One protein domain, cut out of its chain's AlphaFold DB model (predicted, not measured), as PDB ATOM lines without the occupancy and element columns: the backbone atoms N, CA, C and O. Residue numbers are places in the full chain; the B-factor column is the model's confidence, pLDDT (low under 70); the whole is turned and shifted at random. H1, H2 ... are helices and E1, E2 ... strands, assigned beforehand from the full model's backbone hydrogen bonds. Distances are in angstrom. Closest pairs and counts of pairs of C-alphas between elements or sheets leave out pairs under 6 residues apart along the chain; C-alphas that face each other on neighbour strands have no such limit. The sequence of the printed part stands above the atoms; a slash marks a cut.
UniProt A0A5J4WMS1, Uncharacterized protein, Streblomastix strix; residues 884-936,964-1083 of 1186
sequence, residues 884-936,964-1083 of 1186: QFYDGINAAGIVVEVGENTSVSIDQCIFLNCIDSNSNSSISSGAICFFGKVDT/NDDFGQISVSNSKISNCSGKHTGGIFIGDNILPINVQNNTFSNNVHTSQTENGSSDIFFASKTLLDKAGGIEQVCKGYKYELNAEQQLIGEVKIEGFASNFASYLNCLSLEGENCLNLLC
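This is residues 884 to 936 and 964 to 1083 of the 1186 residues of an uncharacterized protein of Streblomastix strix (UniProt A0A5J4WMS1). The chain is wound in stacked turns, a solenoid with three walls of parallel strands: E1 E4 E7 E10, E2 E5 E8 E11 E12 and E3 E6 E9. The second and third walls are partly face to face as a sandwich, the first closes the turn at a corner to the third, and H3 and H4 lie beyond the E12 end of the stack. The printed part has 173 residues, with twelve named strands and four named helices in the order E1 to E11, H1, H2, E12, H3, H4. The class is mixed, helices and strands, with under half of the residues in named elements. It is compact, with a radius of gyration of the C-alphas of 15.0 A and spans of 48 by 36 by 32 A.

E1 is residues 884 to 889, 12.1 A long, beginning at C-alpha 884 (265.766, 241.661, 241.894). E2 is 894 to 898, E3 903 to 907, E4 910 to 914 and E5 928 to 932, 13.8 A. E6, 968 to 973, measures 16.9 A; E7 is 976 to 978, E8 988 to 990, E9 994 to 998, E10 1003 to 1005 and E11 1020 to 1022. H1 is 1025 to 1030, H2 1034 to 1037, E12 1055 to 1057 and H3 1065 to 1071, 9.9 A. H4 is 1078 to 1082, ending at C-alpha 1082 (290.075, 230.705, 218.635).

In the sheet E1 E4 E7 E10, N 885 of E1 and O 910 of E4 are 2.8 A apart, within hydrogen-bond range. E3 runs on into E4 at 95 degrees, and E6 into E7 at 85 degrees. In the sheet E2 E5 E8 E11 E12, N 898 of E2 and O 931 of E5 are 2.8 A apart. In the sheet E3 E6 E9, N 971 of E6 and O 904 of E3 are 2.8 A apart. The last two sheets make the sandwich, two sheets face to face, their best planes 18 degrees apart. E11, H1 H2 and E12 form a strand-helix-strand unit, two parallel neighbour strands with helices between, its crossover right-handed. H1 only grazes the sheet E3 E6 E9; the C-alphas of Leu 995 and Leu 1027, the closest of E9 and H1, are 5.5 A apart. H3 touches H4, closest at the C-alphas of Cys 1070 and Cys 1078, 5.9 A. Every O i to N i+4 pair is within hydrogen-bond range in H1 and H3; H4 has 0 of 1, but 2 of 2 O i to N i+3 pairs, and H2 is too short for an O i to N i+4 pair.

The C-alphas of Thr 936 and Glu 1076, the two farthest apart, are 49.5 A apart. Residues 937 to 963 are not printed; C-alphas 936 and 964 are 17.8 A apart across the cut. The links E4 to E5, E10 to E11 and H2 to E12 are long. Mean pLDDT of the printed part is 84.7, with 31 residues under 70, among them 1046 to 1051 and 1079 to 1083.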
ATOM      1  N   GLN A 884     264.809 242.479 241.149       92.38
ATOM      2  CA  GLN A 884     265.766 241.661 241.894       92.38
ATOM      3  C   GLN A 884     265.115 240.367 242.393       92.38
ATOM      4  O   GLN A 884     264.087 240.408 243.061       92.38
ATOM      5  N   PHE A 885     265.730 239.227 242.088       91.44
ATOM      6  CA  PHE A 885     265.289 237.880 242.454       91.44
ATOM      7  C   PHE A 885     266.244 237.307 243.504       91.44
ATOM      8  O   PHE A 885     267.446 237.190 243.240       91.44
ATOM      9  N   TYR A 886     265.717 236.960 244.680       83.00
ATOM     10  CA  TYR A 886     266.512 236.532 245.833       83.00
ATOM     11  C   TYR A 886     266.105 235.168 246.394       83.00
ATOM     12  O   TYR A 886     264.933 234.925 246.664       83.00
ATOM     13  N   ASP A 887     267.143 234.374 246.671       60.19
ATOM     14  CA  ASP A 887     267.311 233.452 247.807       60.19
ATOM     15  C   ASP A 887     266.116 232.554 248.166       60.19
ATOM     16  O   ASP A 887     265.150 232.972 248.802       60.19
ATOM     17  N   GLY A 888     266.230 231.271 247.813       59.12
ATOM     18  CA  GLY A 888     265.148 230.308 248.007       59.12
ATOM     19  C   GLY A 888     264.084 230.410 246.919       59.12
ATOM     20  O   GLY A 888     262.903 230.481 247.232       59.12
ATOM     21  N   ILE A 889     264.521 230.414 245.654       59.16
ATOM     22  CA  ILE A 889     263.680 230.048 244.513       59.16
ATOM     23  C   ILE A 889     264.143 228.660 244.050       59.16
ATOM     24  O   ILE A 889     265.185 228.543 243.407       59.16
ATOM     25  N   ASN A 890     263.391 227.610 244.386       60.81
ATOM     26  CA  ASN A 890     263.620 226.203 244.018       60.81
ATOM     27  C   ASN A 890     263.274 225.891 242.542       60.81
ATOM     28  O   ASN A 890     263.152 224.723 242.148       60.81
ATOM     29  N   ALA A 891     263.117 226.938 241.734       64.62
ATOM     30  CA  ALA A 891     262.747 226.949 240.330       64.62
ATOM     31  C   ALA A 891     263.546 228.030 239.578       64.62
ATOM     32  O   ALA A 891     264.190 228.888 240.183       64.62
ATOM     33  N   ALA A 892     263.452 228.013 238.250       65.44
ATOM     34  CA  ALA A 892     263.914 229.105 237.402       65.44
ATOM     35  C   ALA A 892     263.193 230.420 237.759       65.44
ATOM     36  O   ALA A 892     261.961 230.457 237.767       65.44
ATOM     37  N   GLY A 893     263.936 231.505 238.011       74.62
ATOM     38  CA  GLY A 893     263.345 232.796 238.408       74.62
ATOM     39  C   GLY A 893     262.371 233.380 237.371       74.62
ATOM     40  O   GLY A 893     261.327 233.935 237.724       74.62
ATOM     41  N   ILE A 894     262.674 233.207 236.080       84.56
ATOM     42  CA  ILE A 894     261.796 233.562 234.953       84.56
ATOM     43  C   ILE A 894     261.685 232.378 233.984       84.56
ATOM     44  O   ILE A 894     262.701 231.818 233.562       84.56
ATOM     45  N   VAL A 895     260.454 232.044 233.583       87.19
ATOM     46  CA  VAL A 895     260.121 230.947 232.661       87.19
ATOM     47  C   VAL A 895     259.158 231.459 231.592       87.19
ATOM     48  O   VAL A 895     258.004 231.748 231.886       87.19
ATOM     49  N   VAL A 896     259.593 231.564 230.335       84.56
ATOM     50  CA  VAL A 896     258.741 232.094 229.253       84.56
ATOM     51  C   VAL A 896     258.589 231.100 228.105       84.56
ATOM     52  O   VAL A 896     259.574 230.697 227.481       84.56
ATOM     53  N   GLU A 897     257.330 230.777 227.793       85.88
ATOM     54  CA  GLU A 897     256.929 230.130 226.547       85.88
ATOM     55  C   GLU A 897     256.806 231.199 225.448       85.88
ATOM     56  O   GLU A 897     255.865 231.996 225.413       85.88
ATOM     57  N   VAL A 898     257.772 231.216 224.533       83.38
ATOM     58  CA  VAL A 898     257.847 232.168 223.420       83.38
ATOM     59  C   VAL A 898     256.989 231.660 222.256       83.38
ATOM     60  O   VAL A 898     257.340 230.690 221.583       83.38
ATOM     61  N   GLY A 899     255.846 232.308 222.026       81.69
ATOM     62  CA  GLY A 899     254.961 232.073 220.882       81.69
ATOM     63  C   GLY A 899     255.179 233.069 219.740       81.69
ATOM     64  O   GLY A 899     256.021 233.960 219.828       81.69
ATOM     65  N   GLU A 900     254.396 232.927 218.665       76.38
ATOM     66  CA  GLU A 900     254.417 233.854 217.523       76.38
ATOM     67  C   GLU A 900     254.197 235.308 217.974       76.38
ATOM     68  O   GLU A 900     253.190 235.606 218.615       76.38
ATOM     69  N   ASN A 901     255.088 236.221 217.588       78.81
ATOM     70  CA  ASN A 901     255.100 237.650 217.941       78.81
ATOM     71  C   ASN A 901     255.334 237.974 219.434       78.81
ATOM     72  O   ASN A 901     255.267 239.145 219.809       78.81
ATOM     73  N   THR A 902     255.651 236.991 220.288       85.44
ATOM     74  CA  THR A 902     256.056 237.256 221.680       85.44
ATOM     75  C   THR A 902     257.322 238.119 221.712       85.44
ATOM     76  O   THR A 902     258.287 237.839 220.995       85.44
ATOM     77  N   SER A 903     257.338 239.142 222.570       89.44
ATOM     78  CA  SER A 903     258.505 239.998 222.802       89.44
ATOM     79  C   SER A 903     258.799 240.100 224.297       89.44
ATOM     80  O   SER A 903     257.906 240.429 225.080       89.44
ATOM     81  N   VAL A 904     260.039 239.812 224.698       93.50
ATOM     82  CA  VAL A 904     260.465 239.865 226.105       93.50
ATOM     83  C   VAL A 904     261.684 240.761 226.256       93.50
ATOM     84  O   VAL A 904     262.678 240.571 225.554       93.50
ATOM     85  N   SER A 905     261.636 241.694 227.206       95.62
ATOM     86  CA  SER A 905     262.780 242.522 227.588       95.62
ATOM     87  C   SER A 905     263.046 242.427 229.086       95.62
ATOM     88  O   SER A 905     262.175 242.745 229.891       95.62
ATOM     89  N   ILE A 906     264.262 242.026 229.445       96.12
ATOM     90  CA  ILE A 906     264.772 242.006 230.817       96.12
ATOM     91  C   ILE A 906     265.971 242.957 230.871       96.12
ATOM     92  O   ILE A 906     266.958 242.703 230.183       96.12
ATOM     93  N   ASP A 907     265.912 244.041 231.647       95.19
ATOM     94  CA  ASP A 907     267.019 245.010 231.734       95.19
ATOM     95  C   ASP A 907     267.401 245.368 233.175       95.19
ATOM     96  O   ASP A 907     266.545 245.505 234.047       95.19
ATOM     97  N   GLN A 908     268.705 245.524 233.430       93.25
ATOM     98  CA  GLN A 908     269.263 245.961 234.723       93.25
ATOM     99  C   GLN A 908     268.752 245.158 235.940       93.25
ATOM    100  O   GLN A 908     268.648 245.674 237.053       93.25
ATOM    101  N   CYS A 909     268.444 243.877 235.734       94.44
ATOM    102  CA  CYS A 909     267.923 242.991 236.767       94.44
ATOM    103  C   CYS A 909     269.045 242.258 237.520       94.44
ATOM    104  O   CYS A 909     270.161 242.086 237.020       94.44
ATOM    105  N   ILE A 910     268.745 241.793 238.734       94.25
ATOM    106  CA  ILE A 910     269.662 241.013 239.573       94.25
ATOM    107  C   ILE A 910     269.037 239.652 239.872       94.25
ATOM    108  O   ILE A 910     267.931 239.578 240.394       94.25
ATOM    109  N   PHE A 911     269.769 238.576 239.597       94.38
ATOM    110  CA  PHE A 911     269.398 237.205 239.937       94.38
ATOM    111  C   PHE A 911     270.449 236.642 240.893       94.38
ATOM    112  O   PHE A 911     271.637 236.582 240.551       94.38
ATOM    113  N   LEU A 912     270.021 236.267 242.099       91.88
ATOM    114  CA  LEU A 912     270.899 235.786 243.159       91.88
ATOM    115  C   LEU A 912     270.324 234.529 243.823       91.88
ATOM    116  O   LEU A 912     269.233 234.557 244.391       91.88
ATOM    117  N   ASN A 913     271.103 233.444 243.804       90.75
ATOM    118  CA  ASN A 913     270.770 232.154 244.427       90.75
ATOM    119  C   ASN A 913     269.481 231.494 243.868       90.75
ATOM    120  O   ASN A 913     268.782 230.791 244.598       90.75
ATOM    121  N   CYS A 914     269.148 231.705 242.589       89.38
ATOM    122  CA  CYS A 914     268.014 231.040 241.931       89.38
ATOM    123  C   CYS A 914     268.411 229.604 241.528       89.38
ATOM    124  O   CYS A 914     269.382 229.423 240.787       89.38
ATOM    125  N   ILE A 915     267.721 228.581 242.042       87.50
ATOM    126  CA  ILE A 915     268.131 227.171 241.940       87.50
ATOM    127  C   ILE A 915     266.967 226.339 241.406       87.50
ATOM    128  O   ILE A 915     266.117 225.883 242.164       87.50
ATOM    129  N   ASP A 916     266.958 226.065 240.105       83.19
ATOM    130  CA  ASP A 916     265.957 225.192 239.507       83.19
ATOM    131  C   ASP A 916     266.212 223.723 239.867       83.19
ATOM    132  O   ASP A 916     267.039 223.023 239.275       83.19
ATOM    133  N   SER A 917     265.491 223.274 240.893       72.44
ATOM    134  CA  SER A 917     265.598 221.940 241.486       72.44
ATOM    135  C   SER A 917     264.672 220.903 240.836       72.44
ATOM    136  O   SER A 917     264.681 219.729 241.221       72.44
ATOM    137  N   ASN A 918     263.853 221.311 239.859       70.50
ATOM    138  CA  ASN A 918     262.751 220.503 239.349       70.50
ATOM    139  C   ASN A 918     263.229 219.321 238.486       70.50
ATOM    140  O   ASN A 918     263.425 219.437 237.273       70.50
ATOM    141  N   SER A 919     263.305 218.137 239.096       61.47
ATOM    142  CA  SER A 919     263.713 216.884 238.444       61.47
ATOM    143  C   SER A 919     262.842 216.434 237.263       61.47
ATOM    144  O   SER A 919     263.259 215.547 236.521       61.47
ATOM    145  N   ASN A 920     261.637 216.993 237.096       61.38
ATOM    146  CA  ASN A 920     260.682 216.580 236.061       61.38
ATOM    147  C   ASN A 920     260.753 217.452 234.797       61.38
ATOM    148  O   ASN A 920     260.140 217.114 233.784       61.38
ATOM    149  N   SER A 921     261.481 218.566 234.849       64.88
ATOM    150  CA  SER A 921     261.658 219.465 233.712       64.88
ATOM    151  C   SER A 921     262.712 218.907 232.740       64.88
ATOM    152  O   SER A 921     263.833 218.550 233.119       64.88
ATOM    153  N   SER A 922     262.355 218.770 231.458       66.31
ATOM    154  CA  SER A 922     263.308 218.309 230.436       66.31
ATOM    155  C   SER A 922     264.323 219.398 230.088       66.31
ATOM    156  O   SER A 922     265.485 219.068 229.883       66.31
ATOM    157  N   ILE A 923     263.907 220.665 230.114       72.69
ATOM    158  CA  ILE A 923     264.706 221.889 229.976       72.69
ATOM    159  C   ILE A 923     264.646 222.628 231.317       72.69
ATOM    160  O   ILE A 923     263.577 222.676 231.919       72.69
ATOM    161  N   SER A 924     265.763 223.180 231.800       81.56
ATOM    162  CA  SER A 924     265.804 223.854 233.106       81.56
ATOM    163  C   SER A 924     267.003 224.799 233.239       81.56
ATOM    164  O   SER A 924     268.108 224.473 232.789       81.56
ATOM    165  N   SER A 925     266.783 225.959 233.859       88.50
ATOM    166  CA  SER A 925     267.763 227.044 233.981       88.50
ATOM    167  C   SER A 925     267.647 227.738 235.336       88.50
ATOM    168  O   SER A 925     266.533 227.966 235.785       88.50
ATOM    169  N   GLY A 926     268.750 228.113 235.985       87.00
ATOM    170  CA  GLY A 926     268.688 228.731 237.317       87.00
ATOM    171  C   GLY A 926     268.043 230.121 237.332       87.00
ATOM    172  O   GLY A 926     267.109 230.357 238.092       87.00
ATOM    173  N   ALA A 927     268.513 231.050 236.495       91.31
ATOM    174  CA  ALA A 927     267.988 232.420 236.482       91.31
ATOM    175  C   ALA A 927     266.836 232.618 235.484       91.31
ATOM    176  O   ALA A 927     265.745 233.033 235.873       91.31
ATOM    177  N   ILE A 928     267.079 232.343 234.198       93.94
ATOM    178  CA  ILE A 928     266.154 232.665 233.100       93.94
ATOM    179  C   ILE A 928     266.065 231.483 232.128       93.94
ATOM    180  O   ILE A 928     267.093 230.968 231.676       93.94
ATOM    181  N   CYS A 929     264.845 231.073 231.778       92.88
ATOM    182  CA  CYS A 929     264.568 230.015 230.809       92.88
ATOM    183  C   CYS A 929     263.567 230.478 229.739       92.88
ATOM    184  O   CYS A 929     262.393 230.699 230.035       92.88
ATOM    185  N   PHE A 930     264.010 230.550 228.482       92.31
ATOM    186  CA  PHE A 930     263.149 230.772 227.319       92.31
ATOM    187  C   PHE A 930     263.020 229.483 226.495       92.31
ATOM    188  O   PHE A 930     264.036 228.884 226.136       92.31
ATOM    189  N   PHE A 931     261.801 229.073 226.138       89.25
ATOM    190  CA  PHE A 931     261.558 227.945 225.224       89.25
ATOM    191  C   PHE A 931     260.447 228.267 224.214       89.25
ATOM    192  O   PHE A 931     259.520 229.011 224.522       89.25
ATOM    193  N   GLY A 932     260.548 227.733 222.994       82.50
ATOM    194  CA  GLY A 932     259.543 227.942 221.950       82.50
ATOM    195  C   GLY A 932     258.233 227.198 222.237       82.50
ATOM    196  O   GLY A 932     258.242 226.060 222.711       82.50
ATOM    197  N   LYS A 933     257.101 227.832 221.920       77.50
ATOM    198  CA  LYS A 933     255.751 227.270 222.074       77.50
ATOM    199  C   LYS A 933     255.558 226.014 221.217       77.50
ATOM    200  O   LYS A 933     255.754 226.045 220.005       77.50
ATOM    201  N   VAL A 934     255.129 224.912 221.833       67.94
ATOM    202  CA  VAL A 934     254.922 223.632 221.128       67.94
ATOM    203  C   VAL A 934     253.522 223.580 220.510       67.94
ATOM    204  O   VAL A 934     252.518 223.678 221.220       67.94
ATOM    205  N   ASP A 935     253.430 223.356 219.195       59.88
ATOM    206  CA  ASP A 935     252.151 223.140 218.507       59.88
ATOM    207  C   ASP A 935     251.516 221.793 218.902       59.88
ATOM    208  O   ASP A 935     251.726 220.736 218.300       59.88
ATOM    209  N   THR A 936     250.680 221.847 219.938       57.41
ATOM    210  CA  THR A 936     249.912 220.698 220.436       57.41
ATOM    211  C   THR A 936     248.853 220.179 219.454       57.41
ATOM    212  O   THR A 936     248.317 219.089 219.676       57.41
ATOM    213  N   ASN A 964     262.800 226.482 210.758       55.56
ATOM    214  CA  ASN A 964     263.505 227.674 211.268       55.56
ATOM    215  C   ASN A 964     262.729 228.999 211.054       55.56
ATOM    216  O   ASN A 964     263.293 229.977 210.553       55.56
ATOM    217  N   ASP A 965     261.447 229.021 211.396       62.97
ATOM    218  CA  ASP A 965     260.625 230.228 211.439       62.97
ATOM    219  C   ASP A 965     260.809 230.914 212.812       62.97
ATOM    220  O   ASP A 965     260.972 230.237 213.829       62.97
ATOM    221  N   ASP A 966     260.840 232.253 212.860       67.25
ATOM    222  CA  ASP A 966     260.997 232.980 214.133       67.25
ATOM    223  C   ASP A 966     259.646 233.021 214.852       67.25
ATOM    224  O   ASP A 966     258.701 233.612 214.326       67.25
ATOM    225  N   PHE A 967     259.548 232.467 216.060       74.94
ATOM    226  CA  PHE A 967     258.318 232.589 216.844       74.94
ATOM    227  C   PHE A 967     258.317 233.925 217.592       74.94
ATOM    228  O   PHE A 967     257.458 234.767 217.345       74.94
ATOM    229  N   GLY A 968     259.326 234.185 218.423       85.06
ATOM    230  CA  GLY A 968     259.410 235.439 219.173       85.06
ATOM    231  C   GLY A 968     260.832 235.918 219.438       85.06
ATOM    232  O   GLY A 968     261.819 235.258 219.099       85.06
ATOM    233  N   GLN A 969     260.915 237.111 220.018       91.75
ATOM    234  CA  GLN A 969     262.134 237.904 220.149       91.75
ATOM    235  C   GLN A 969     262.432 238.160 221.627       91.75
ATOM    236  O   GLN A 969     261.544 238.567 222.376       91.75
ATOM    237  N   ILE A 970     263.675 237.922 222.054       95.81
ATOM    238  CA  ILE A 970     264.084 238.132 223.451       95.81
ATOM    239  C   ILE A 970     265.279 239.081 223.562       95.81
ATOM    240  O   ILE A 970     266.171 239.099 222.709       95.81
ATOM    241  N   SER A 971     265.271 239.869 224.635       96.50
ATOM    242  CA  SER A 971     266.319 240.794 225.049       96.50
ATOM    243  C   SER A 971     266.594 240.605 226.542       96.50
ATOM    244  O   SER A 971     265.673 240.695 227.353       96.50
ATOM    245  N   VAL A 972     267.849 240.365 226.915       97.50
ATOM    246  CA  VAL A 972     268.322 240.381 228.307       97.50
ATOM    247  C   VAL A 972     269.568 241.253 228.366       97.50
ATOM    248  O   VAL A 972     270.584 240.887 227.784       97.50
ATOM    249  N   SER A 973     269.532 242.393 229.048       95.38
ATOM    250  CA  SER A 973     270.663 243.325 229.066       95.38
ATOM    251  C   SER A 973     271.024 243.859 230.443       95.38
ATOM    252  O   SER A 973     270.216 243.878 231.373       95.38
ATOM    253  N   ASN A 974     272.289 244.279 230.567       93.75
ATOM    254  CA  ASN A 974     272.844 245.018 231.709       93.75
ATOM    255  C   ASN A 974     272.626 244.348 233.089       93.75
ATOM    256  O   ASN A 974     272.724 245.012 234.119       93.75
ATOM    257  N   SER A 975     272.315 243.050 233.120       96.19
ATOM    258  CA  SER A 975     271.840 242.337 234.308       96.19
ATOM    259  C   SER A 975     272.964 241.549 234.992       96.19
ATOM    260  O   SER A 975     273.927 241.120 234.346       96.19
ATOM    261  N   LYS A 976     272.849 241.326 236.308       96.44
ATOM    262  CA  LYS A 976     273.770 240.469 237.073       96.44
ATOM    263  C   LYS A 976     273.112 239.136 237.417       96.44
ATOM    264  O   LYS A 976     272.034 239.113 237.997       96.44
ATOM    265  N   ILE A 977     273.783 238.032 237.096       96.12
ATOM    266  CA  ILE A 977     273.280 236.667 237.286       96.12
ATOM    267  C   ILE A 977     274.321 235.856 238.061       96.12
ATOM    268  O   ILE A 977     275.397 235.554 237.537       96.12
ATOM    269  N   SER A 978     274.033 235.548 239.328       93.50
ATOM    270  CA  SER A 978     275.046 235.036 240.256       93.50
ATOM    271  C   SER A 978     274.559 233.963 241.229       93.50
ATOM    272  O   SER A 978     273.478 234.061 241.805       93.50
ATOM    273  N   ASN A 979     275.411 232.960 241.458       92.56
ATOM    274  CA  ASN A 979     275.139 231.755 242.253       92.56
ATOM    275  C   ASN A 979     273.921 230.936 241.760       92.56
ATOM    276  O   ASN A 979     273.361 230.155 242.530       92.56
ATOM    277  N   CYS A 980     273.477 231.120 240.513       92.56
ATOM    278  CA  CYS A 980     272.272 230.471 239.998       92.56
ATOM    279  C   CYS A 980     272.577 229.071 239.442       92.56
ATOM    280  O   CYS A 980     273.638 228.836 238.857       92.56
ATOM    281  N   SER A 981     271.657 228.119 239.611       91.44
ATOM    282  CA  SER A 981     271.880 226.722 239.221       91.44
ATOM    283  C   SER A 981     270.658 226.071 238.582       91.44
ATOM    284  O   SER A 981     269.537 226.303 239.013       91.44
ATOM    285  N   GLY A 982     270.874 225.241 237.561       90.38
ATOM    286  CA  GLY A 982     269.812 224.535 236.846       90.38
ATOM    287  C   GLY A 982     270.347 223.359 236.031       90.38
ATOM    288  O   GLY A 982     271.558 223.157 235.909       90.38
ATOM    289  N   LYS A 983     269.446 222.543 235.478       86.56
ATOM    290  CA  LYS A 983     269.795 221.281 234.804       86.56
ATOM    291  C   LYS A 983     270.592 221.517 233.520       86.56
ATOM    292  O   LYS A 983     271.652 220.916 233.347       86.56
ATOM    293  N   HIS A 984     270.123 222.418 232.653       88.56
ATOM    294  CA  HIS A 984     270.789 222.783 231.396       88.56
ATOM    295  C   HIS A 984     271.639 224.045 231.525       88.56
ATOM    296  O   HIS A 984     272.683 224.149 230.878       88.56
ATOM    297  N   THR A 985     271.217 225.021 232.330       92.69
ATOM    298  CA  THR A 985     271.971 226.272 232.487       92.69
ATOM    299  C   THR A 985     271.895 226.818 233.910       92.69
ATOM    300  O   THR A 985     270.899 226.630 234.597       92.69
ATOM    301  N   GLY A 986     272.955 227.468 234.392       91.88
ATOM    302  CA  GLY A 986     272.890 228.219 235.650       91.88
ATOM    303  C   GLY A 986     272.262 229.603 235.449       91.88
ATOM    304  O   GLY A 986     271.352 229.980 236.179       91.88
ATOM    305  N   GLY A 987     272.708 230.333 234.422       95.12
ATOM    306  CA  GLY A 987     272.169 231.638 234.029       95.12
ATOM    307  C   GLY A 987     270.983 231.604 233.052       95.12
ATOM    308  O   GLY A 987     269.833 231.517 233.481       95.12
ATOM    309  N   ILE A 988     271.250 231.767 231.750       96.50
ATOM    310  CA  ILE A 988     270.246 232.005 230.696       96.50
ATOM    311  C   ILE A 988     270.194 230.838 229.698       96.50
ATOM    312  O   ILE A 988     271.125 230.638 228.916       96.50
ATOM    313  N   PHE A 989     269.071 230.123 229.657       95.19
ATOM    314  CA  PHE A 989     268.773 229.155 228.599       95.19
ATOM    315  C   PHE A 989     267.899 229.798 227.512       95.19
ATOM    316  O   PHE A 989     266.852 230.371 227.819       95.19
ATOM    317  N   ILE A 990     268.309 229.671 226.247       95.50
ATOM    318  CA  ILE A 990     267.567 230.131 225.065       95.50
ATOM    319  C   ILE A 990     267.317 228.926 224.150       95.50
ATOM    320  O   ILE A 990     268.233 228.428 223.490       95.50
ATOM    321  N   GLY A 991     266.072 228.447 224.144       92.50
ATOM    322  CA  GLY A 991     265.626 227.289 223.371       92.50
ATOM    323  C   GLY A 991     265.522 227.513 221.860       92.50
ATOM    324  O   GLY A 991     265.812 228.588 221.333       92.50
ATOM    325  N   ASP A 992     265.110 226.459 221.154       86.31
ATOM    326  CA  ASP A 992     264.891 226.502 219.707       86.31
ATOM    327  C   ASP A 992     263.721 227.435 219.342       86.31
ATOM    328  O   ASP A 992     262.805 227.655 220.135       86.31
ATOM    329  N   ASN A 993     263.743 227.947 218.106       87.62
ATOM    330  CA  ASN A 993     262.707 228.800 217.494       87.62
ATOM    331  C   ASN A 993     262.565 230.228 218.081       87.62
ATOM    332  O   ASN A 993     261.632 230.960 217.742       87.62
ATOM    333  N   ILE A 994     263.526 230.652 218.910       91.88
ATOM    334  CA  ILE A 994     263.600 231.981 219.540       91.88
ATOM    335  C   ILE A 994     264.710 232.808 218.887       91.88
ATOM    336  O   ILE A 994     265.808 232.297 218.664       91.88
ATOM    337  N   LEU A 995     264.454 234.093 218.622       93.12
ATOM    338  CA  LEU A 995     265.445 235.034 218.098       93.12
ATOM    339  C   LEU A 995     266.060 235.872 219.246       93.12
ATOM    340  O   LEU A 995     265.388 236.764 219.776       93.12
ATOM    341  N   PRO A 996     267.321 235.622 219.654       95.81
ATOM    342  CA  PRO A 996     267.964 236.354 220.742       95.81
ATOM    343  C   PRO A 996     268.561 237.666 220.223       95.81
ATOM    344  O   PRO A 996     269.735 237.723 219.873       95.81
ATOM    345  N   ILE A 997     267.755 238.728 220.159       91.81
ATOM    346  CA  ILE A 997     268.182 240.033 219.622       91.81
ATOM    347  C   ILE A 997     269.334 240.629 220.441       91.81
ATOM    348  O   ILE A 997     270.229 241.267 219.889       91.81
ATOM    349  N   ASN A 998     269.304 240.443 221.761       90.38
ATOM    350  CA  ASN A 998     270.205 241.115 222.687       90.38
ATOM    351  C   ASN A 998     270.429 240.254 223.940       90.38
ATOM    352  O   ASN A 998     269.475 239.901 224.628       90.38
ATOM    353  N   VAL A 999     271.685 239.924 224.245       96.81
ATOM    354  CA  VAL A 999     272.122 239.307 225.513       96.81
ATOM    355  C   VAL A 999     273.327 240.100 226.076       96.81
ATOM    356  O   VAL A 999     274.275 239.541 226.636       96.81
ATOM    357  N   GLN A1000     273.333 241.426 225.878       95.25
ATOM    358  CA  GLN A1000     274.505 242.294 226.045       95.25
ATOM    359  C   GLN A1000     274.747 242.787 227.482       95.25
ATOM    360  O   GLN A1000     273.835 242.924 228.293       95.25
ATOM    361  N   ASN A1001     276.006 243.124 227.783       95.19
ATOM    362  CA  ASN A1001     276.472 243.728 229.046       95.19
ATOM    363  C   ASN A1001     276.187 242.927 230.337       95.19
ATOM    364  O   ASN A1001     276.400 243.439 231.438       95.19
ATOM    365  N   ASN A1002     275.720 241.683 230.228       97.06
ATOM    366  CA  ASN A1002     275.384 240.851 231.380       97.06
ATOM    367  C   ASN A1002     276.642 240.343 232.107       97.06
ATOM    368  O   ASN A1002     277.639 239.978 231.475       97.06
ATOM    369  N   THR A1003     276.582 240.308 233.441       95.94
ATOM    370  CA  THR A1003     277.692 239.887 234.313       95.94
ATOM    371  C   THR A1003     277.331 238.628 235.095       95.94
ATOM    372  O   THR A1003     276.342 238.610 235.827       95.94
ATOM    373  N   PHE A1004     278.162 237.594 234.976       96.31
ATOM    374  CA  PHE A1004     277.908 236.259 235.517       96.31
ATOM    375  C   PHE A1004     278.915 235.854 236.605       96.31
ATOM    376  O   PHE A1004     280.104 236.157 236.487       96.31
ATOM    377  N   SER A1005     278.491 235.141 237.654       93.50
ATOM    378  CA  SER A1005     279.436 234.541 238.617       93.50
ATOM    379  C   SER A1005     278.888 233.350 239.405       93.50
ATOM    380  O   SER A1005     277.730 233.321 239.800       93.50
ATOM    381  N   ASN A1006     279.742 232.351 239.664       91.38
ATOM    382  CA  ASN A1006     279.419 231.126 240.422       91.38
ATOM    383  C   ASN A1006     278.189 230.326 239.927       91.38
ATOM    384  O   ASN A1006     277.604 229.577 240.709       91.38
ATOM    385  N   ASN A1007     277.766 230.478 238.670       92.88
ATOM    386  CA  ASN A1007     276.602 229.760 238.146       92.88
ATOM    387  C   ASN A1007     276.942 228.285 237.854       92.88
ATOM    388  O   ASN A1007     278.078 227.967 237.499       92.88
ATOM    389  N   VAL A1008     275.972 227.374 237.999       91.62
ATOM    390  CA  VAL A1008     276.217 225.919 237.937       91.62
ATOM    391  C   VAL A1008     275.159 225.182 237.112       91.62
ATOM    392  O   VAL A1008     274.013 225.037 237.538       91.62
ATOM    393  N   HIS A1009     275.573 224.625 235.971       90.06
ATOM    394  CA  HIS A1009     274.824 223.590 235.250       90.06
ATOM    395  C   HIS A1009     275.050 222.221 235.920       90.06
ATOM    396  O   HIS A1009     276.185 221.872 236.247       90.06
ATOM    397  N   THR A1010     273.974 221.469 236.177       86.75
ATOM    398  CA  THR A1010     274.012 220.273 237.050       86.75
ATOM    399  C   THR A1010     273.856 218.929 236.334       86.75
ATOM    400  O   THR A1010     274.206 217.895 236.909       86.75
ATOM    401  N   SER A1011     273.350 218.903 235.095       81.25
ATOM    402  CA  SER A1011     273.186 217.655 234.336       81.25
ATOM    403  C   SER A1011     274.536 217.079 233.899       81.25
ATOM    404  O   SER A1011     275.367 217.776 233.331       81.25
ATOM    405  N   GLN A1012     274.752 215.780 234.123       72.50
ATOM    406  CA  GLN A1012     275.973 215.073 233.699       72.50
ATOM    407  C   GLN A1012     275.819 214.358 232.344       72.50
ATOM    408  O   GLN A1012     276.744 213.684 231.892       72.50
ATOM    409  N   THR A1013     274.641 214.447 231.720       63.00
ATOM    410  CA  THR A1013     274.257 213.646 230.542       63.00
ATOM    411  C   THR A1013     273.769 214.470 229.354       63.00
ATOM    412  O   THR A1013     273.587 213.919 228.271       63.00
ATOM    413  N   GLU A1014     273.540 215.766 229.544       69.50
ATOM    414  CA  GLU A1014     273.013 216.691 228.538       69.50
ATOM    415  C   GLU A1014     274.033 217.812 228.312       69.50
ATOM    416  O   GLU A1014     274.718 218.222 229.249       69.50
ATOM    417  N   ASN A1015     274.143 218.321 227.082       79.50
ATOM    418  CA  ASN A1015     274.984 219.488 226.818       79.50
ATOM    419  C   ASN A1015     274.344 220.719 227.477       79.50
ATOM    420  O   ASN A1015     273.276 221.152 227.056       79.50
ATOM    421  N   GLY A1016     275.016 221.287 228.477       87.62
ATOM    422  CA  GLY A1016     274.613 222.518 229.153       87.62
ATOM    423  C   GLY A1016     275.802 223.425 229.465       87.62
ATOM    424  O   GLY A1016     276.941 223.119 229.101       87.62
ATOM    425  N   SER A1017     275.531 224.565 230.103       93.00
ATOM    426  CA  SER A1017     276.478 225.676 230.295       93.00
ATOM    427  C   SER A1017     276.299 226.342 231.663       93.00
ATOM    428  O   SER A1017     275.171 226.459 232.122       93.00
ATOM    429  N   SER A1018     277.347 226.834 232.325       93.06
ATOM    430  CA  SER A1018     277.167 227.655 233.538       93.06
ATOM    431  C   SER A1018     276.331 228.916 233.282       93.06
ATOM    432  O   SER A1018     275.364 229.149 234.004       93.06
ATOM    433  N   ASP A1019     276.652 229.706 232.252       96.19
ATOM    434  CA  ASP A1019     276.158 231.086 232.145       96.19
ATOM    435  C   ASP A1019     275.111 231.283 231.049       96.19
ATOM    436  O   ASP A1019     274.028 231.783 231.344       96.19
ATOM    437  N   ILE A1020     275.401 230.893 229.801       97.25
ATOM    438  CA  ILE A1020     274.466 231.039 228.671       97.25
ATOM    439  C   ILE A1020     274.493 229.789 227.781       97.25
ATOM    440  O   ILE A1020     275.568 229.312 227.405       97.25
ATOM    441  N   PHE A1021     273.319 229.291 227.390       96.12
ATOM    442  CA  PHE A1021     273.168 228.222 226.400       96.12
ATOM    443  C   PHE A1021     272.183 228.617 225.292       96.12
ATOM    444  O   PHE A1021     271.050 229.006 225.579       96.12
ATOM    445  N   PHE A1022     272.599 228.464 224.033       95.94
ATOM    446  CA  PHE A1022     271.761 228.671 222.848       95.94
ATOM    447  C   PHE A1022     271.469 227.338 222.148       95.94
ATOM    448  O   PHE A1022     272.401 226.672 221.697       95.94
ATOM    449  N   ALA A1023     270.201 226.963 221.979       94.00
ATOM    450  CA  ALA A1023     269.842 225.775 221.200       94.00
ATOM    451  C   ALA A1023     270.002 226.008 219.682       94.00
ATOM    452  O   ALA A1023     270.702 225.260 218.999       94.00
ATOM    453  N   SER A1024     269.446 227.103 219.147       92.50
ATOM    454  CA  SER A1024     269.481 227.369 217.701       92.50
ATOM    455  C   SER A1024     270.639 228.274 217.272       92.50
ATOM    456  O   SER A1024     270.574 229.504 217.355       92.50
ATOM    457  N   LYS A1025     271.685 227.664 216.700       92.62
ATOM    458  CA  LYS A1025     272.795 228.396 216.064       92.62
ATOM    459  C   LYS A1025     272.343 229.251 214.873       92.62
ATOM    460  O   LYS A1025     272.869 230.339 214.672       92.62
ATOM    461  N   THR A1026     271.353 228.794 214.103       92.06
ATOM    462  CA  THR A1026     270.836 229.525 212.931       92.06
ATOM    463  C   THR A1026     270.145 230.828 213.330       92.06
ATOM    464  O   THR A1026     270.294 231.835 212.641       92.06
ATOM    465  N   LEU A1027     269.408 230.832 214.445       92.00
ATOM    466  CA  LEU A1027     268.733 232.034 214.941       92.00
ATOM    467  C   LEU A1027     269.710 232.975 215.657       92.00
ATOM    468  O   LEU A1027     269.607 234.189 215.501       92.00
ATOM    469  N   LEU A1028     270.725 232.431 216.334       94.31
ATOM    470  CA  LEU A1028     271.845 233.216 216.854       94.31
ATOM    471  C   LEU A1028     272.623 233.929 215.730       94.31
ATOM    472  O   LEU A1028     272.867 235.129 215.833       94.31
ATOM    473  N   ASP A1029     272.954 233.232 214.636       91.88
ATOM    474  CA  ASP A1029     273.567 233.835 213.440       91.88
ATOM    475  C   ASP A1029     272.660 234.931 212.839       91.88
ATOM    476  O   ASP A1029     273.129 236.021 212.512       91.88
ATOM    477  N   LYS A1030     271.348 234.670 212.738       90.50
ATOM    478  CA  LYS A1030     270.338 235.606 212.209       90.50
ATOM    479  C   LYS A1030     270.182 236.876 213.056       90.50
ATOM    480  O   LYS A1030     269.908 237.936 212.498       90.50
ATOM    481  N   ALA A1031     270.404 236.791 214.366       90.50
ATOM    482  CA  ALA A1031     270.436 237.933 215.282       90.50
ATOM    483  C   ALA A1031     271.767 238.728 215.253       90.50
ATOM    484  O   ALA A1031     271.948 239.658 216.034       90.50
ATOM    485  N   GLY A1032     272.701 238.389 214.354       90.12
ATOM    486  CA  GLY A1032     274.009 239.045 214.219       90.12
ATOM    487  C   GLY A1032     275.190 238.224 214.748       90.12
ATOM    488  O   GLY A1032     276.326 238.698 214.722       90.12
ATOM    489  N   GLY A1033     274.950 236.991 215.198       94.94
ATOM    490  CA  GLY A1033     275.971 236.083 215.706       94.94
ATOM    491  C   GLY A1033     276.368 236.348 217.159       94.94
ATOM    492  O   GLY A1033     276.076 237.388 217.752       94.94
ATOM    493  N   ILE A1034     277.072 235.376 217.743       95.19
ATOM    494  CA  ILE A1034     277.389 235.344 219.178       95.19
ATOM    495  C   ILE A1034     278.156 236.579 219.681       95.19
ATOM    496  O   ILE A1034     277.915 237.025 220.799       95.19
ATOM    497  N   GLU A1035     279.033 237.164 218.861       92.88
ATOM    498  CA  GLU A1035     279.833 238.347 219.216       92.88
ATOM    499  C   GLU A1035     278.975 239.608 219.403       92.88
ATOM    500  O   GLU A1035     279.217 240.378 220.331       92.88
ATOM    501  N   GLN A1036     277.955 239.806 218.559       91.44
ATOM    502  CA  GLN A1036     277.039 240.945 218.656       91.44
ATOM    503  C   GLN A1036     275.950 240.693 219.704       91.44
ATOM    504  O   GLN A1036     275.650 241.579 220.501       91.44
ATOM    505  N   VAL A1037     275.385 239.484 219.749       96.00
ATOM    506  CA  VAL A1037     274.325 239.137 220.709       96.00
ATOM    507  C   VAL A1037     274.854 239.152 222.148       96.00
ATOM    508  O   VAL A1037     274.206 239.722 223.017       96.00
ATOM    509  N   CYS A1038     276.053 238.617 222.406       96.94
ATOM    510  CA  CYS A1038     276.674 238.589 223.740       96.94
ATOM    511  C   CYS A1038     277.697 239.721 223.971       96.94
ATOM    512  O   CYS A1038     278.576 239.600 224.829       96.94
ATOM    513  N   LYS A1039     277.637 240.817 223.203       94.75
ATOM    514  CA  LYS A1039     278.563 241.954 223.335       94.75
ATOM    515  C   LYS A1039     278.558 242.500 224.769       94.75
ATOM    516  O   LYS A1039     277.502 242.765 225.331       94.75
ATOM    517  N   GLY A1040     279.728 242.678 225.379       93.62
ATOM    518  CA  GLY A1040     279.829 243.151 226.765       93.62
ATOM    519  C   GLY A1040     279.646 242.068 227.841       93.62
ATOM    520  O   GLY A1040     279.715 242.413 229.022       93.62
ATOM    521  N   TYR A1041     279.440 240.795 227.465       96.75
ATOM    522  CA  TYR A1041     279.437 239.642 228.379       96.75
ATOM    523  C   TYR A1041     280.696 239.610 229.254       96.75
ATOM    524  O   TYR A1041     281.822 239.677 228.751       96.75
ATOM    525  N   LYS A1042     280.498 239.454 230.567       94.19
ATOM    526  CA  LYS A1042     281.568 239.367 231.570       94.19
ATOM    527  C   LYS A1042     281.306 238.229 232.546       94.19
ATOM    528  O   LYS A1042     280.159 237.990 232.919       94.19
ATOM    529  N   TYR A1043     282.370 237.598 233.036       91.56
ATOM    530  CA  TYR A1043     282.296 236.730 234.214       91.56
ATOM    531  C   TYR A1043     283.279 237.176 235.300       91.56
ATOM    532  O   TYR A1043     284.396 237.609 235.012       91.56
ATOM    533  N   GLU A1044     282.862 237.093 236.564       85.69
ATOM    534  CA  GLU A1044     283.719 237.435 237.705       85.69
ATOM    535  C   GLU A1044     284.656 236.257 238.030       85.69
ATOM    536  O   GLU A1044     284.263 235.094 237.948       85.69
ATOM    537  N   LEU A1045     285.902 236.542 238.422       76.56
ATOM    538  CA  LEU A1045     286.829 235.526 238.929       76.56
ATOM    539  C   LEU A1045     286.631 235.334 240.436       76.56
ATOM    540  O   LEU A1045     286.518 236.309 241.179       76.56
ATOM    541  N   ASN A1046     286.653 234.083 240.906       64.19
ATOM    542  CA  ASN A1046     286.653 233.801 242.343       64.19
ATOM    543  C   ASN A1046     288.005 234.176 242.990       64.19
ATOM    544  O   ASN A1046     288.996 234.456 242.310       64.19
ATOM    545  N   ALA A1047     288.064 234.140 244.325       59.12
ATOM    546  CA  ALA A1047     289.262 234.488 245.098       59.12
ATOM    547  C   ALA A1047     290.496 233.596 244.818       59.12
ATOM    548  O   ALA A1047     291.604 233.944 245.222       59.12
ATOM    549  N   GLU A1048     290.316 232.472 244.118       65.25
ATOM    550  CA  GLU A1048     291.364 231.514 243.739       65.25
ATOM    551  C   GLU A1048     291.733 231.598 242.242       65.25
ATOM    552  O   GLU A1048     292.577 230.840 241.772       65.25
ATOM    553  N   GLN A1049     291.130 232.536 241.494       58.22
ATOM    554  CA  GLN A1049     291.273 232.722 240.040       58.22
ATOM    555  C   GLN A1049     290.816 231.517 239.184       58.22
ATOM    556  O   GLN A1049     291.220 231.393 238.031       58.22
ATOM    557  N   GLN A1050     289.953 230.642 239.718       64.06
ATOM    558  CA  GLN A1050     289.537 229.374 239.091       64.06
ATOM    559  C   GLN A1050     288.121 229.369 238.485       64.06
ATOM    560  O   GLN A1050     287.517 228.306 238.355       64.06
ATOM    561  N   LEU A1051     287.576 230.522 238.084       62.75
ATOM    562  CA  LEU A1051     286.348 230.539 237.279       62.75
ATOM    563  C   LEU A1051     286.669 230.653 235.789       62.75
ATOM    564  O   LEU A1051     287.372 231.560 235.348       62.75
ATOM    565  N   ILE A1052     286.106 229.721 235.027       71.62
ATOM    566  CA  ILE A1052     285.947 229.794 233.580       71.62
ATOM    567  C   ILE A1052     284.435 229.891 233.388       71.62
ATOM    568  O   ILE A1052     283.735 228.929 233.700       71.62
ATOM    569  N   GLY A1053     283.928 231.046 232.951       88.38
ATOM    570  CA  GLY A1053     282.520 231.152 232.560       88.38
ATOM    571  C   GLY A1053     282.212 230.216 231.389       88.38
ATOM    572  O   GLY A1053     283.129 229.753 230.704       88.38
ATOM    573  N   GLU A1054     280.942 229.934 231.122       93.75
ATOM    574  CA  GLU A1054     280.549 229.080 230.001       93.75
ATOM    575  C   GLU A1054     279.420 229.665 229.156       93.75
ATOM    576  O   GLU A1054     278.274 229.804 229.596       93.75
ATOM    577  N   VAL A1055     279.734 229.886 227.879       95.88
ATOM    578  CA  VAL A1055     278.768 230.210 226.828       95.88
ATOM    579  C   VAL A1055     278.884 229.151 225.739       95.88
ATOM    580  O   VAL A1055     279.961 228.984 225.164       95.88
ATOM    581  N   LYS A1056     277.794 228.428 225.464       95.25
ATOM    582  CA  LYS A1056     277.761 227.284 224.534       95.25
ATOM    583  C   LYS A1056     276.580 227.369 223.566       95.25
ATOM    584  O   LYS A1056     275.588 228.048 223.828       95.25
ATOM    585  N   ILE A1057     276.702 226.653 222.450       94.31
ATOM    586  CA  ILE A1057     275.681 226.538 221.402       94.31
ATOM    587  C   ILE A1057     275.456 225.044 221.120       94.31
ATOM    588  O   ILE A1057     276.436 224.300 221.017       94.31
ATOM    589  N   GLU A1058     274.211 224.581 220.981       92.06
ATOM    590  CA  GLU A1058     273.933 223.174 220.655       92.06
ATOM    591  C   GLU A1058     274.619 222.758 219.340       92.06
ATOM    592  O   GLU A1058     274.721 223.523 218.380       92.06
ATOM    593  N   GLY A1059     275.133 221.526 219.309       88.25
ATOM    594  CA  GLY A1059     275.917 220.989 218.196       88.25
ATOM    595  C   GLY A1059     277.409 221.333 218.247       88.25
ATOM    596  O   GLY A1059     278.191 220.671 217.565       88.25
ATOM    597  N   PHE A1060     277.833 222.284 219.088       85.88
ATOM    598  CA  PHE A1060     279.225 222.727 219.174       85.88
ATOM    599  C   PHE A1060     279.846 222.411 220.538       85.88
ATOM    600  O   PHE A1060     279.306 222.737 221.588       85.88
ATOM    601  N   ALA A1061     281.031 221.796 220.518       83.75
ATOM    602  CA  ALA A1061     281.792 221.446 221.724       83.75
ATOM    603  C   ALA A1061     282.557 222.639 222.342       83.75
ATOM    604  O   ALA A1061     283.331 222.455 223.283       83.75
ATOM    605  N   SER A1062     282.389 223.841 221.786       86.50
ATOM    606  CA  SER A1062     283.193 225.019 222.107       86.50
ATOM    607  C   SER A1062     282.578 225.859 223.221       86.50
ATOM    608  O   SER A1062     281.380 226.134 223.208       86.50
ATOM    609  N   ASN A1063     283.421 226.334 224.140       92.06
ATOM    610  CA  ASN A1063     283.053 227.357 225.114       92.06
ATOM    611  C   ASN A1063     283.555 228.730 224.637       92.06
ATOM    612  O   ASN A1063     284.759 228.953 224.514       92.06
ATOM    613  N   PHE A1064     282.631 229.656 224.395       93.69
ATOM    614  CA  PHE A1064     282.912 230.991 223.866       93.69
ATOM    615  C   PHE A1064     283.171 232.053 224.952       93.69
ATOM    616  O   PHE A1064     283.620 233.152 224.628       93.69
ATOM    617  N   ALA A1065     282.943 231.750 226.235       92.75
ATOM    618  CA  ALA A1065     282.997 232.723 227.332       92.75
ATOM    619  C   ALA A1065     284.334 233.472 227.441       92.75
ATOM    620  O   ALA A1065     284.350 234.700 227.516       92.75
ATOM    621  N   SER A1066     285.467 232.763 227.405       89.50
ATOM    622  CA  SER A1066     286.802 233.378 227.491       89.50
ATOM    623  C   SER A1066     287.087 234.339 226.331       89.50
ATOM    624  O   SER A1066     287.799 235.326 226.506       89.50
ATOM    625  N   TYR A1067     286.516 234.073 225.153       90.44
ATOM    626  CA  TYR A1067     286.631 234.940 223.983       90.44
ATOM    627  C   TYR A1067     285.737 236.183 224.118       90.44
ATOM    628  O   TYR A1067     286.226 237.304 223.989       90.44
ATOM    629  N   LEU A1068     284.461 236.003 224.477       92.50
ATOM    630  CA  LEU A1068     283.499 237.094 224.681       92.50
ATOM    631  C   LEU A1068     283.911 238.042 225.823       92.50
ATOM    632  O   LEU A1068     283.819 239.263 225.688       92.50
ATOM    633  N   ASN A1069     284.438 237.494 226.922       91.38
ATOM    634  CA  ASN A1069     284.975 238.272 228.040       91.38
ATOM    635  C   ASN A1069     286.237 239.056 227.631       91.38
ATOM    636  O   ASN A1069     286.417 240.189 228.060       91.38
ATOM    637  N   CYS A1070     287.079 238.503 226.747       89.38
ATOM    638  CA  CYS A1070     288.236 239.213 226.192       89.38
ATOM    639  C   CYS A1070     287.816 240.403 225.307       89.38
ATOM    640  O   CYS A1070     288.346 241.504 225.473       89.38
ATOM    641  N   LEU A1071     286.832 240.215 224.414       88.50
ATOM    642  CA  LEU A1071     286.275 241.302 223.591       88.50
ATOM    643  C   LEU A1071     285.704 242.435 224.461       88.50
ATOM    644  O   LEU A1071     285.883 243.612 224.158       88.50
ATOM    645  N   SER A1072     285.075 242.076 225.581       88.25
ATOM    646  CA  SER A1072     284.450 243.000 226.540       88.25
ATOM    647  C   SER A1072     285.438 243.752 227.449       88.25
ATOM    648  O   SER A1072     285.008 244.477 228.349       88.25
ATOM    649  N   LEU A1073     286.748 243.582 227.221       83.94
ATOM    650  CA  LEU A1073     287.859 244.208 227.951       83.94
ATOM    651  C   LEU A1073     288.827 244.973 227.017       83.94
ATOM    652  O   LEU A1073     289.979 245.199 227.379       83.94
ATOM    653  N   GLU A1074     288.372 245.353 225.814       70.88
ATOM    654  CA  GLU A1074     289.116 246.166 224.823       70.88
ATOM    655  C   GLU A1074     290.462 245.556 224.355       70.88
ATOM    656  O   GLU A1074     291.360 246.249 223.878       70.88
ATOM    657  N   GLY A1075     290.625 244.231 224.463       62.78
ATOM    658  CA  GLY A1075     291.882 243.548 224.151       62.78
ATOM    659  C   GLY A1075     292.158 243.374 222.649       62.78
ATOM    660  O   GLY A1075     291.569 242.510 222.005       62.78
ATOM    661  N   GLU A1076     293.159 244.079 222.107       54.31
ATOM    662  CA  GLU A1076     293.556 244.045 220.677       54.31
ATOM    663  C   GLU A1076     293.946 242.658 220.098       54.31
ATOM    664  O   GLU A1076     294.241 242.548 218.911       54.31
ATOM    665  N   ASN A1077     294.008 241.585 220.902       70.62
ATOM    666  CA  ASN A1077     294.566 240.281 220.503       70.62
ATOM    667  C   ASN A1077     293.707 239.048 220.878       70.62
ATOM    668  O   ASN A1077     294.222 237.927 220.930       70.62
ATOM    669  N   CYS A1078     292.394 239.207 221.086       75.44
ATOM    670  CA  CYS A1078     291.498 238.094 221.454       75.44
ATOM    671  C   CYS A1078     291.406 236.954 220.412       75.44
ATOM    672  O   CYS A1078     290.980 235.850 220.748       75.44
ATOM    673  N   LEU A1079     291.835 237.180 219.162       63.66
ATOM    674  CA  LEU A1079     291.801 236.188 218.075       63.66
ATOM    675  C   LEU A1079     292.610 234.909 218.358       63.66
ATOM    676  O   LEU A1079     292.221 233.838 217.899       63.66
ATOM    677  N   ASN A1080     293.694 234.988 219.137       58.72
ATOM    678  CA  ASN A1080     294.543 233.823 219.429       58.72
ATOM    679  C   ASN A1080     293.843 232.756 220.297       58.72
ATOM    680  O   ASN A1080     294.311 231.622 220.357       58.72
ATOM    681  N   LEU A1081     292.718 233.088 220.945       60.81
ATOM    682  CA  LEU A1081     291.910 232.148 221.735       60.81
ATOM    683  C   LEU A1081     291.058 231.197 220.869       60.81
ATOM    684  O   LEU A1081     290.503 230.236 221.389       60.81
ATOM    685  N   LEU A1082     290.945 231.450 219.560       54.75
ATOM    686  CA  LEU A1082     290.075 230.705 218.635       54.75
ATOM    687  C   LEU A1082     290.805 229.623 217.818       54.75
ATOM    688  O   LEU A1082     290.179 228.945 217.004       54.75
ATOM    689  N   CYS A1083     292.121 229.464 217.989       47.81
ATOM    690  CA  CYS A1083     292.927 228.592 217.128       47.81
ATOM    691  C   CYS A1083     292.745 227.083 217.382       47.81
ATOM    692  O   CYS A1083     293.007 226.305 216.468       47.81
TER     693      CYS A1083